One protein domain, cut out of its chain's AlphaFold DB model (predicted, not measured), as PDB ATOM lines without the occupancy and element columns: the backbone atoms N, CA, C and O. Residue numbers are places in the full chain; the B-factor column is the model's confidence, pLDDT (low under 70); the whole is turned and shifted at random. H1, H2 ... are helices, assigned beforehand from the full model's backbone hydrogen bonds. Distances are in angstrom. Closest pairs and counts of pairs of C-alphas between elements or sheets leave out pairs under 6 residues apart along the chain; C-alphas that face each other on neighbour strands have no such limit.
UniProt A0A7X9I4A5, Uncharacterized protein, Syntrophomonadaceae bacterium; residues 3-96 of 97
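AT A GLANCE: This is residues 3 to 96 of the 97 residues of an uncharacterized protein of Syntrophomonadaceae bacterium (UniProt A0A7X9I4A5). What shape is this? Little regular structure: a loose tangle of loops with four short, separate helices, from which an arm, residues 77 to 96, sticks out and holds H4. What is printed? 94 residues, with H1, H2, H3 and H4 in that order and no named strand; the class is all helix, though named elements hold only 22 residues. How large is it? It is loose, with a radius of gyration of the C-alphas of 16.9 A and spans of 47 by 39 by 30 A.

IN THESE COORDINATES: Where is the longest helix? H4, residues 88 to 95, runs 10.4 A from C-alpha 88 at (112.941, 132.402, 154.384) to C-alpha 95 at (122.976, 134.304, 152.271). Where are the others? H3 is residues 65 to 70, 8.9 A; H2 is residues 19 to 22, 6.1 A; H1 is residues 8 to 11, 5.5 A, from (143.587, 133.040, 170.410).

HOW THE PARTS SIT: Does H4 touch a helix? H4 is apart from H1, H2 and H3, which are also apart from each other. What do the backbones show? In H3 and H4 every O i to N i+4 pair is within hydrogen-bond range; H1 and H2 are too short for such a pair.

THE WHOLE: Which links are long? H3 to H4, 17 residues, and H2 to H3, 42 residues, are long links. Is it whole and confident? The printed part has no cut, and Gly 96 alone has pLDDT under 70.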
ATOM      1  N   THR A   3     135.607 139.175 165.582       95.94
ATOM      2  CA  THR A   3     136.134 138.165 164.649       95.94
ATOM      3  C   THR A   3     135.211 136.944 164.605       95.94
ATOM      4  O   THR A   3     134.563 136.618 165.603       95.94
ATOM      5  N   ALA A   4     135.168 136.263 163.459       94.25
ATOM      6  CA  ALA A   4     134.500 134.970 163.279       94.25
ATOM      7  C   ALA A   4     135.496 133.796 163.216       94.25
ATOM      8  O   ALA A   4     135.092 132.647 163.077       94.25
ATOM      9  N   LEU A   5     136.799 134.068 163.318       93.12
ATOM     10  CA  LEU A   5     137.834 133.041 163.294       93.12
ATOM     11  C   LEU A   5     138.144 132.576 164.720       93.12
ATOM     12  O   LEU A   5     138.418 133.389 165.608       93.12
ATOM     13  N   SER A   6     138.117 131.260 164.930       90.81
ATOM     14  CA  SER A   6     138.476 130.642 166.207       90.81
ATOM     15  C   SER A   6     139.986 130.729 166.468       90.81
ATOM     16  O   SER A   6     140.778 131.041 165.581       90.81
ATOM     17  N   GLY A   7     140.409 130.451 167.703       90.19
ATOM     18  CA  GLY A   7     141.825 130.474 168.088       90.19
ATOM     19  C   GLY A   7     142.281 131.815 168.696       90.19
ATOM     20  O   GLY A   7     141.781 132.872 168.305       90.19
ATOM     21  N   PRO A   8     143.172 131.814 169.711       89.44
ATOM     22  CA  PRO A   8     143.587 133.040 170.410       89.44
ATOM     23  C   PRO A   8     144.242 134.092 169.511       89.44
ATOM     24  O   PRO A   8     143.950 135.278 169.647       89.44
ATOM     25  N   GLN A   9     145.066 133.657 168.556       94.19
ATOM     26  CA  GLN A   9     145.798 134.546 167.646       94.19
ATOM     27  C   GLN A   9     144.858 135.369 166.752       94.19
ATOM     28  O   GLN A   9     145.131 136.526 166.451       94.19
ATOM     29  N   ASN A  10     143.691 134.817 166.416       92.75
ATOM     30  CA  ASN A  10     142.708 135.461 165.549       92.75
ATOM     31  C   ASN A  10     141.832 136.510 166.259       92.75
ATOM     32  O   ASN A  10     141.003 137.156 165.608       92.75
ATOM     33  N   ARG A  11     141.993 136.690 167.580       91.38
ATOM     34  CA  ARG A  11     141.155 137.577 168.411       91.38
ATOM     35  C   ARG A  11     141.933 138.522 169.334       91.38
ATOM     36  O   ARG A  11     141.380 138.998 170.321       91.38
ATOM     37  N   LEU A  12     143.196 138.817 169.033       93.94
ATOM     38  CA  LEU A  12     143.949 139.833 169.777       93.94
ATOM     39  C   LEU A  12     143.227 141.190 169.684       93.94
ATOM     40  O   LEU A  12     142.968 141.685 168.588       93.94
ATOM     41  N   GLY A  13     142.833 141.746 170.835       94.75
ATOM     42  CA  GLY A  13     142.061 142.995 170.918       94.75
ATOM     43  C   GLY A  13     140.645 142.923 170.326       94.75
ATOM     44  O   GLY A  13     140.054 143.958 170.020       94.75
ATOM     45  N   LYS A  14     140.096 141.720 170.110       96.44
ATOM     46  CA  LYS A  14     138.772 141.504 169.506       96.44
ATOM     47  C   LYS A  14     137.964 140.482 170.300       96.44
ATOM     48  O   LYS A  14     138.511 139.627 170.991       96.44
ATOM     49  N   ILE A  15     136.646 140.519 170.129       96.19
ATOM     50  CA  ILE A  15     135.736 139.494 170.648       96.19
ATOM     51  C   ILE A  15     135.457 138.471 169.542       96.19
ATOM     52  O   ILE A  15     135.080 138.835 168.428       96.19
ATOM     53  N   PHE A  16     135.652 137.188 169.844       96.75
ATOM     54  CA  PHE A  16     135.267 136.091 168.955       96.75
ATOM     55  C   PHE A  16     133.806 135.707 169.198       96.75
ATOM     56  O   PHE A  16     133.429 135.411 170.332       96.75
ATOM     57  N   ILE A  17     133.005 135.688 168.133       96.81
ATOM     58  CA  ILE A  17     131.623 135.200 168.177       96.81
ATOM     59  C   ILE A  17     131.643 133.676 168.005       96.81
ATOM     60  O   ILE A  17     131.677 133.165 166.887       96.81
ATOM     61  N   ASP A  18     131.676 132.950 169.126       95.50
ATOM     62  CA  ASP A  18     131.840 131.491 169.158       95.50
ATOM     63  C   ASP A  18     130.564 130.739 168.745       95.50
ATOM     64  O   ASP A  18     129.794 130.258 169.576       95.50
ATOM     65  N   TYR A  19     130.343 130.616 167.435       95.06
ATOM     66  CA  TYR A  19     129.208 129.884 166.867       95.06
ATOM     67  C   TYR A  19     129.366 128.355 166.922       95.06
ATOM     68  O   TYR A  19     128.398 127.635 166.666       95.06
ATOM     69  N   ASN A  20     130.549 127.841 167.289       94.56
ATOM     70  CA  ASN A  20     130.842 126.403 167.295       94.56
ATOM     71  C   ASN A  20     130.024 125.633 168.345       94.56
ATOM     72  O   ASN A  20     129.895 124.414 168.257       94.56
ATOM     73  N   ARG A  21     129.420 126.335 169.313       96.38
ATOM     74  CA  ARG A  21     128.540 125.740 170.333       96.38
ATOM     75  C   ARG A  21     127.215 125.213 169.787       96.38
ATOM     76  O   ARG A  21     126.543 124.468 170.484       96.38
ATOM     77  N   ASN A  22     126.863 125.560 168.548       96.44
ATOM     78  CA  ASN A  22     125.661 125.060 167.875       96.44
ATOM     79  C   ASN A  22     125.901 123.740 167.118       96.44
ATOM     80  O   ASN A  22     124.976 123.196 166.517       96.44
ATOM     81  N   GLY A  23     127.141 123.233 167.100       96.38
ATOM     82  CA  GLY A  23     127.468 121.948 166.488       96.38
ATOM     83  C   GLY A  23     126.857 120.773 167.256       96.38
ATOM     84  O   GLY A  23     126.716 120.810 168.478       96.38
ATOM     85  N   ARG A  24     126.520 119.690 166.549       96.81
ATOM     86  CA  ARG A  24     125.997 118.471 167.179       96.81
ATOM     87  C   ARG A  24     127.003 117.925 168.202       96.81
ATOM     88  O   ARG A  24     128.149 117.670 167.853       96.81
ATOM     89  N   GLY A  25     126.556 117.720 169.443       97.25
ATOM     90  CA  GLY A  25     127.389 117.230 170.550       97.25
ATOM     91  C   GLY A  25     128.182 118.314 171.291       97.25
ATOM     92  O   GLY A  25     128.797 118.015 172.312       97.25
ATOM     93  N   ALA A  26     128.154 119.566 170.825       97.38
ATOM     94  CA  ALA A  26     128.700 120.687 171.577       97.38
ATOM     95  C   ALA A  26     127.798 121.044 172.770       97.38
ATOM     96  O   ALA A  26     126.612 120.712 172.802       97.38
ATOM     97  N   THR A  27     128.368 121.732 173.759       97.25
ATOM     98  CA  THR A  27     127.669 122.109 174.991       97.25
ATOM     99  C   THR A  27     127.817 123.596 175.307       97.25
ATOM    100  O   THR A  27     128.816 124.252 174.982       97.25
ATOM    101  N   THR A  28     126.806 124.116 175.998       98.06
ATOM    102  CA  THR A  28     126.795 125.434 176.636       98.06
ATOM    103  C   THR A  28     126.474 125.230 178.108       98.06
ATOM    104  O   THR A  28     125.757 124.299 178.470       98.06
ATOM    105  N   VAL A  29     127.042 126.070 178.970       98.06
ATOM    106  CA  VAL A  29     126.768 125.994 180.405       98.06
ATOM    107  C   VAL A  29     125.289 126.294 180.669       98.06
ATOM    108  O   VAL A  29     124.722 127.182 180.035       98.06
ATOM    109  N   ALA A  30     124.661 125.548 181.575       98.38
ATOM    110  CA  ALA A  30     123.261 125.774 181.910       98.38
ATOM    111  C   ALA A  30     123.097 127.087 182.693       98.38
ATOM    112  O   ALA A  30     123.967 127.446 183.497       98.38
ATOM    113  N   ALA A  31     121.973 127.781 182.500       97.69
ATOM    114  CA  ALA A  31     121.585 128.891 183.367       97.69
ATOM    115  C   ALA A  31     121.576 128.437 184.838       97.69
ATOM    116  O   ALA A  31     121.249 127.289 185.134       97.69
ATOM    117  N   TYR A  32     122.002 129.321 185.741       97.19
ATOM    118  CA  TYR A  32     122.132 129.090 187.187       97.19
ATOM    119  C   TYR A  32     123.177 128.045 187.620       97.19
ATOM    120  O   TYR A  32     123.435 127.896 188.813       97.19
ATOM    121  N   SER A  33     123.849 127.363 186.688       98.31
ATOM    122  CA  SER A  33     124.905 126.409 187.046       98.31
ATOM    123  C   SER A  33     126.206 127.103 187.474       98.31
ATOM    124  O   SER A  33     126.590 128.155 186.947       98.31
ATOM    125  N   ALA A  34     126.901 126.488 188.435       98.06
ATOM    126  CA  ALA A  34     128.205 126.935 188.911       98.06
ATOM    127  C   ALA A  34     129.333 126.562 187.934       98.06
ATOM    128  O   ALA A  34     129.258 125.595 187.173       98.06
ATOM    129  N   ARG A  35     130.428 127.322 187.979       98.31
ATOM    130  CA  ARG A  35     131.639 127.094 187.187       98.31
ATOM    131  C   ARG A  35     132.771 126.632 188.095       98.31
ATOM    132  O   ARG A  35     133.069 127.286 189.086       98.31
ATOM    133  N   ALA A  36     133.461 125.562 187.705       97.56
ATOM    134  CA  ALA A  36     134.647 125.055 188.400       97.56
ATOM    135  C   ALA A  36     135.873 125.961 188.165       97.56
ATOM    136  O   ALA A  36     136.783 125.643 187.400       97.56
ATOM    137  N   ARG A  37     135.850 127.150 188.769       96.19
ATOM    138  CA  ARG A  37     136.925 128.149 188.793       96.19
ATOM    139  C   ARG A  37     136.973 128.784 190.181       96.19
ATOM    140  O   ARG A  37     136.012 128.663 190.937       96.19
ATOM    141  N   SER A  38     138.068 129.478 190.495       96.19
ATOM    142  CA  SER A  38     138.176 130.239 191.746       96.19
ATOM    143  C   SER A  38     136.965 131.163 191.928       96.19
ATOM    144  O   SER A  38     136.527 131.807 190.972       96.19
ATOM    145  N   GLY A  39     136.391 131.158 193.130       95.19
ATOM    146  CA  GLY A  39     135.167 131.886 193.463       95.19
ATOM    147  C   GLY A  39     133.858 131.223 193.021       95.19
ATOM    148  O   GLY A  39     132.806 131.708 193.409       95.19
ATOM    149  N   LEU A  40     133.884 130.120 192.260       97.69
ATOM    150  CA  LEU A  40     132.688 129.359 191.859       97.69
ATOM    151  C   LEU A  40     131.589 130.248 191.243       97.69
ATOM    152  O   LEU A  40     130.439 130.260 191.685       97.69
ATOM    153  N   GLY A  41     131.969 131.019 190.218       98.25
ATOM    154  CA  GLY A  41     131.053 131.898 189.487       98.25
ATOM    155  C   GLY A  41     129.831 131.153 188.939       98.25
ATOM    156  O   GLY A  41     129.936 129.989 188.552       98.25
ATOM    157  N   VAL A  42     128.683 131.823 188.879       98.38
ATOM    158  CA  VAL A  42     127.401 131.268 188.417       98.38
ATOM    159  C   VAL A  42     127.039 131.855 187.055       98.38
ATOM    160  O   VAL A  42     127.193 133.052 186.825       98.38
ATOM    161  N   SER A  43     126.536 131.015 186.145       98.19
ATOM    162  CA  SER A  43     125.979 131.464 184.863       98.19
ATOM    163  C   SER A  43     124.616 132.132 185.071       98.19
ATOM    164  O   SER A  43     123.578 131.504 184.868       98.19
ATOM    165  N   MET A  44     124.624 133.385 185.519       97.75
ATOM    166  CA  MET A  44     123.423 134.131 185.895       97.75
ATOM    167  C   MET A  44     122.739 134.769 184.670       97.75
ATOM    168  O   MET A  44     123.391 135.540 183.960       97.75
ATOM    169  N   PRO A  45     121.451 134.479 184.403       97.06
ATOM    170  CA  PRO A  45     120.649 135.232 183.442       97.06
ATOM    171  C   PRO A  45     120.566 136.717 183.802       97.06
ATOM    172  O   PRO A  45     120.519 137.080 184.976       97.06
ATOM    173  N   CYS A  46     120.533 137.573 182.784       95.88
ATOM    174  CA  CYS A  46     120.423 139.017 182.952       95.88
ATOM    175  C   CYS A  46     119.528 139.650 181.880       95.88
ATOM    176  O   CYS A  46     119.314 139.072 180.809       95.88
ATOM    177  N   SER A  47     118.997 140.833 182.181       95.88
ATOM    178  CA  SER A  47     118.225 141.670 181.268       95.88
ATOM    179  C   SER A  47     119.134 142.526 180.375       95.88
ATOM    180  O   SER A  47     120.304 142.777 180.668       95.88
ATOM    181  N   TRP A  48     118.580 143.042 179.276       96.06
ATOM    182  CA  TRP A  48     119.313 143.954 178.392       96.06
ATOM    183  C   TRP A  48     119.672 145.286 179.057       96.06
ATOM    184  O   TRP A  48     120.728 145.844 178.763       96.06
ATOM    185  N   SER A  49     118.820 145.797 179.950       95.44
ATOM    186  CA  SER A  49     119.050 147.075 180.628       95.44
ATOM    187  C   SER A  49     120.159 146.997 181.677       95.44
ATOM    188  O   SER A  49     120.842 147.995 181.895       95.44
ATOM    189  N   GLU A  50     120.382 145.834 182.299       94.44
ATOM    190  CA  GLU A  50     121.435 145.687 183.311       94.44
ATOM    191  C   GLU A  50     122.815 145.366 182.718       94.44
ATOM    192  O   GLU A  50     123.826 145.601 183.377       94.44
ATOM    193  N   LEU A  51     122.879 144.877 181.472       95.12
ATOM    194  CA  LEU A  51     124.120 144.410 180.841       95.12
ATOM    195  C   LEU A  51     125.250 145.454 180.874       95.12
ATOM    196  O   LEU A  51     126.407 145.095 181.072       95.12
ATOM    197  N   ALA A  52     124.920 146.739 180.722       96.25
ATOM    198  CA  ALA A  52     125.891 147.835 180.752       96.25
ATOM    199  C   ALA A  52     126.553 148.049 182.129       96.25
ATOM    200  O   ALA A  52     127.612 148.668 182.205       96.25
ATOM    201  N   TYR A  53     125.943 147.539 183.201       95.75
ATOM    202  CA  TYR A  53     126.397 147.710 184.583       95.75
ATOM    203  C   TYR A  53     127.078 146.455 185.145       95.75
ATOM    204  O   TYR A  53     127.605 146.487 186.257       95.75
ATOM    205  N   ILE A  54     127.084 145.347 184.394       96.31
ATOM    206  CA  ILE A  54     127.762 144.113 184.797       96.31
ATOM    207  C   ILE A  54     129.275 144.317 184.706       96.31
ATOM    208  O   ILE A  54     129.820 144.659 183.657       96.31
ATOM    209  N   THR A  55     129.974 144.059 185.808       96.00
ATOM    210  CA  THR A  55     131.414 144.321 185.937       96.00
ATOM    211  C   THR A  55     132.282 143.143 185.495       96.00
ATOM    212  O   THR A  55     133.470 143.311 185.224       96.00
ATOM    213  N   GLY A  56     131.709 141.941 185.372       95.44
ATOM    214  CA  GLY A  56     132.421 140.782 184.845       95.44
ATOM    215  C   GLY A  56     131.599 139.495 184.815       95.44
ATOM    216  O   GLY A  56     130.567 139.363 185.465       95.44
ATOM    217  N   GLY A  57     132.105 138.493 184.089       94.06
ATOM    218  CA  GLY A  57     131.418 137.207 183.892       94.06
ATOM    219  C   GLY A  57     131.333 136.294 185.124       94.06
ATOM    220  O   GLY A  57     130.779 135.204 185.024       94.06
ATOM    221  N   ALA A  58     131.904 136.703 186.261       96.19
ATOM    222  CA  ALA A  58     131.819 136.008 187.547       96.19
ATOM    223  C   ALA A  58     131.390 136.958 188.684       96.19
ATOM    224  O   ALA A  58     131.738 136.733 189.837       96.19
ATOM    225  N   GLN A  59     130.656 138.030 188.352       97.00
ATOM    226  CA  GLN A  59     130.086 138.962 189.335       97.00
ATOM    227  C   GLN A  59     129.209 138.240 190.371       97.00
ATOM    228  O   GLN A  59     129.247 138.565 191.560       97.00
ATOM    229  N   TRP A  60     128.456 137.228 189.926       97.56
ATOM    230  CA  TRP A  60     127.708 136.332 190.801       97.56
ATOM    231  C   TRP A  60     128.420 134.993 190.960       97.56
ATOM    232  O   TRP A  60     128.953 134.421 190.008       97.56
ATOM    233  N   THR A  61     128.388 134.491 192.183       98.31
ATOM    234  CA  THR A  61     129.012 133.257 192.656       98.31
ATOM    235  C   THR A  61     127.996 132.465 193.463       98.31
ATOM    236  O   THR A  61     126.956 132.999 193.848       98.31
ATOM    237  N   ILE A  62     128.297 131.210 193.790       97.75
ATOM    238  CA  ILE A  62     127.415 130.423 194.666       97.75
ATOM    239  C   ILE A  62     127.133 131.117 196.013       97.75
ATOM    240  O   ILE A  62     126.072 130.917 196.591       97.75
ATOM    241  N   ALA A  63     128.056 131.961 196.489       97.88
ATOM    242  CA  ALA A  63     127.951 132.635 197.777       97.88
ATOM    243  C   ALA A  63     126.964 133.812 197.772       97.88
ATOM    244  O   ALA A  63     126.458 134.167 198.827       97.88
ATOM    245  N   ASN A  64     126.686 134.426 196.615       97.56
ATOM    246  CA  ASN A  64     125.840 135.626 196.523       97.56
ATOM    247  C   ASN A  64     124.720 135.532 195.469       97.56
ATOM    248  O   ASN A  64     123.928 136.464 195.341       97.56
ATOM    249  N   ALA A  65     124.626 134.430 194.718       97.38
ATOM    250  CA  ALA A  65     123.613 134.251 193.680       97.38
ATOM    251  C   ALA A  65     122.178 134.324 194.230       97.38
ATOM    252  O   ALA A  65     121.321 134.920 193.587       97.38
ATOM    253  N   HIS A  66     121.926 133.779 195.423       96.06
ATOM    254  CA  HIS A  66     120.608 133.811 196.067       96.06
ATOM    255  C   HIS A  66     120.114 135.246 196.324       96.06
ATOM    256  O   HIS A  66     118.985 135.561 195.968       96.06
ATOM    257  N   LEU A  67     120.992 136.147 196.792       97.06
ATOM    258  CA  LEU A  67     120.657 137.563 196.996       97.06
ATOM    259  C   LEU A  67     120.182 138.229 195.700       97.06
ATOM    260  O   LEU A  67     119.257 139.035 195.709       97.06
ATOM    261  N   ARG A  68     120.806 137.883 194.565       94.62
ATOM    262  CA  ARG A  68     120.373 138.378 193.252       94.62
ATOM    263  C   ARG A  68     119.000 137.835 192.885       94.62
ATOM    264  O   ARG A  68     118.198 138.613 192.390       94.62
ATOM    265  N   LEU A  69     118.747 136.544 193.094       94.44
ATOM    266  CA  LEU A  69     117.466 135.912 192.760       94.44
ATOM    267  C   LEU A  69     116.313 136.494 193.584       94.44
ATOM    268  O   LEU A  69     115.249 136.750 193.037       94.44
ATOM    269  N   GLU A  70     116.541 136.757 194.870       95.31
ATOM    270  CA  GLU A  70     115.546 137.347 195.772       95.31
ATOM    271  C   GLU A  70     115.247 138.817 195.442       95.31
ATOM    272  O   GLU A  70     114.111 139.268 195.567       95.31
ATOM    273  N   ALA A  71     116.253 139.575 194.997       92.31
ATOM    274  CA  ALA A  71     116.134 141.011 194.745       92.31
ATOM    275  C   ALA A  71     115.545 141.374 193.368       92.31
ATOM    276  O   ALA A  71     115.428 142.557 193.045       92.31
ATOM    277  N   SER A  72     115.226 140.396 192.521       87.44
ATOM    278  CA  SER A  72     114.926 140.643 191.109       87.44
ATOM    279  C   SER A  72     113.798 139.781 190.568       87.44
ATOM    280  O   SER A  72     113.648 138.629 190.959       87.44
ATOM    281  N   GLN A  73     113.107 140.294 189.556       92.81
ATOM    282  CA  GLN A  73     112.272 139.462 188.693       92.81
ATOM    283  C   GLN A  73     113.136 138.638 187.731       92.81
ATOM    284  O   GLN A  73     114.243 139.052 187.374       92.81
ATOM    285  N   ASP A  74     112.612 137.488 187.303       95.25
ATOM    286  CA  ASP A  74     113.277 136.623 186.329       95.25
ATOM    287  C   ASP A  74     113.402 137.346 184.973       95.25
ATOM    288  O   ASP A  74     112.385 137.603 184.321       95.25
ATOM    289  N   PRO A  75     114.624 137.678 184.510       96.25
ATOM    290  CA  PRO A  75     114.811 138.356 183.230       96.25
ATOM    291  C   PRO A  75     114.440 137.476 182.028       96.25
ATOM    292  O   PRO A  75     114.356 137.987 180.913       96.25
ATOM    293  N   TRP A  76     114.279 136.165 182.224       97.06
ATOM    294  CA  TRP A  76     113.961 135.183 181.188       97.06
ATOM    295  C   TRP A  76     112.549 134.594 181.343       97.06
ATOM    296  O   TRP A  76     112.268 133.556 180.746       97.06
ATOM    297  N   ALA A  77     111.644 135.261 182.071       96.88
ATOM    298  CA  ALA A  77     110.276 134.783 182.303       96.88
ATOM    299  C   ALA A  77     109.519 134.400 181.011       96.88
ATOM    300  O   ALA A  77     108.798 133.405 180.992       96.88
ATOM    301  N   ASP A  78     109.746 135.125 179.909       97.00
ATOM    302  CA  ASP A  78     109.097 134.885 178.610       97.00
ATOM    303  C   ASP A  78     109.826 133.845 177.728       97.00
ATOM    304  O   ASP A  78     109.386 133.527 176.616       97.00
ATOM    305  N   TYR A  79     110.968 133.310 178.181       97.12
ATOM    306  CA  TYR A  79     111.761 132.340 177.418       97.12
ATOM    307  C   TYR A  79     110.958 131.081 177.036       97.12
ATOM    308  O   TYR A  79     111.028 130.689 175.868       97.12
ATOM    309  N   PRO A  80     110.167 130.454 177.938       96.81
ATOM    310  CA  PRO A  80     109.379 129.265 177.599       96.81
ATOM    311  C   PRO A  80     108.297 129.519 176.538       96.81
ATOM    312  O   PRO A  80     107.975 128.619 175.759       96.81
ATOM    313  N   GLU A  81     107.768 130.742 176.474       97.38
ATOM    314  CA  GLU A  81     106.683 131.121 175.560       97.38
ATOM    315  C   GLU A  81     107.184 131.453 174.148       97.38
ATOM    316  O   GLU A  81     106.436 131.415 173.165       97.38
ATOM    317  N   THR A  82     108.475 131.753 174.013       97.12
ATOM    318  CA  THR A  82     109.051 132.218 172.753       97.12
ATOM    319  C   THR A  82     109.192 131.078 171.740       97.12
ATOM    320  O   THR A  82     110.057 130.209 171.849       97.12
ATOM    321  N   LYS A  83     108.392 131.128 170.668       97.06
ATOM    322  CA  LYS A  83     108.482 130.219 169.511       97.06
ATOM    323  C   LYS A  83     108.851 131.003 168.258       97.06
ATOM    324  O   LYS A  83     108.024 131.708 167.690       97.06
ATOM    325  N   GLN A  84     110.095 130.860 167.806       95.94
ATOM    326  CA  GLN A  84     110.620 131.584 166.646       95.94
ATOM    327  C   GLN A  84     111.372 130.666 165.681       95.94
ATOM    328  O   GLN A  84     112.003 129.690 166.085       95.94
ATOM    329  N   VAL A  85     111.316 130.994 164.389       95.44
ATOM    330  CA  VAL A  85     111.957 130.229 163.312       95.44
ATOM    331  C   VAL A  85     112.808 131.135 162.431       95.44
ATOM    332  O   VAL A  85     112.499 132.312 162.234       95.44
ATOM    333  N   ILE A  86     113.866 130.579 161.833       94.00
ATOM    334  CA  ILE A  86     114.649 131.296 160.821       94.00
ATOM    335  C   ILE A  86     113.816 131.374 159.536       94.00
ATOM    336  O   ILE A  86     113.769 130.420 158.752       94.00
ATOM    337  N   SER A  87     113.158 132.515 159.325       94.25
ATOM    338  CA  SER A  87     112.270 132.730 158.180       94.25
ATOM    339  C   SER A  87     113.018 132.683 156.836       94.25
ATOM    340  O   SER A  87     114.210 133.008 156.783       94.25
ATOM    341  N   PRO A  88     112.340 132.345 155.720       93.38
ATOM    342  CA  PRO A  88     112.941 132.402 154.384       93.38
ATOM    343  C   PRO A  88     113.554 133.770 154.063       93.38
ATOM    344  O   PRO A  88     114.664 133.837 153.541       93.38
ATOM    345  N   ALA A  89     112.888 134.860 154.459       92.38
ATOM    346  CA  ALA A  89     113.411 136.218 154.318       92.38
ATOM    347  C   ALA A  89     114.715 136.433 155.108       92.38
ATOM    348  O   ALA A  89     115.656 137.039 154.599       92.38
ATOM    349  N   SER A  90     114.806 135.891 156.328       91.06
ATOM    350  CA  SER A  90     116.037 135.951 157.126       91.06
ATOM    351  C   SER A  90     117.161 135.143 156.484       91.06
ATOM    352  O   SER A  90     118.282 135.634 156.409       91.06
ATOM    353  N   LYS A  91     116.869 133.947 155.950       90.56
ATOM    354  CA  LYS A  91     117.854 133.145 155.202       90.56
ATOM    355  C   LYS A  91     118.345 133.877 153.958       90.56
ATOM    356  O   LYS A  91     119.546 133.922 153.727       90.56
ATOM    357  N   LYS A  92     117.431 134.479 153.193       90.88
ATOM    358  CA  LYS A  92     117.748 135.263 151.995       90.88
ATOM    359  C   LYS A  92     118.718 136.405 152.327       90.88
ATOM    360  O   LYS A  92     119.803 136.475 151.757       90.88
ATOM    361  N   ARG A  93     118.389 137.199 153.354       89.56
ATOM    362  CA  ARG A  93     119.244 138.282 153.866       89.56
ATOM    363  C   ARG A  93     120.621 137.791 154.327       89.56
ATOM    364  O   ARG A  93     121.613 138.454 154.059       89.56
ATOM    365  N   LEU A  94     120.687 136.650 155.018       84.25
ATOM    366  CA  LEU A  94     121.942 136.089 155.537       84.25
ATOM    367  C   LEU A  94     122.840 135.491 154.441       84.25
ATOM    368  O   LEU A  94     124.057 135.491 154.595       84.25
ATOM    369  N   LEU A  95     122.254 134.975 153.358       83.62
ATOM    370  CA  LEU A  95     122.976 134.304 152.271       83.62
ATOM    371  C   LEU A  95     123.311 135.231 151.092       83.62
ATOM    372  O   LEU A  95     123.896 134.764 150.118       83.62
ATOM    373  N   GLY A  96     122.941 136.515 151.165       65.00
ATOM    374  CA  GLY A  96     123.244 137.502 150.124       65.00
ATOM    375  C   GLY A  96     122.628 137.178 148.756       65.00
ATOM    376  O   GLY A  96     123.211 137.533 147.736       65.00
TER     377      GLY A  96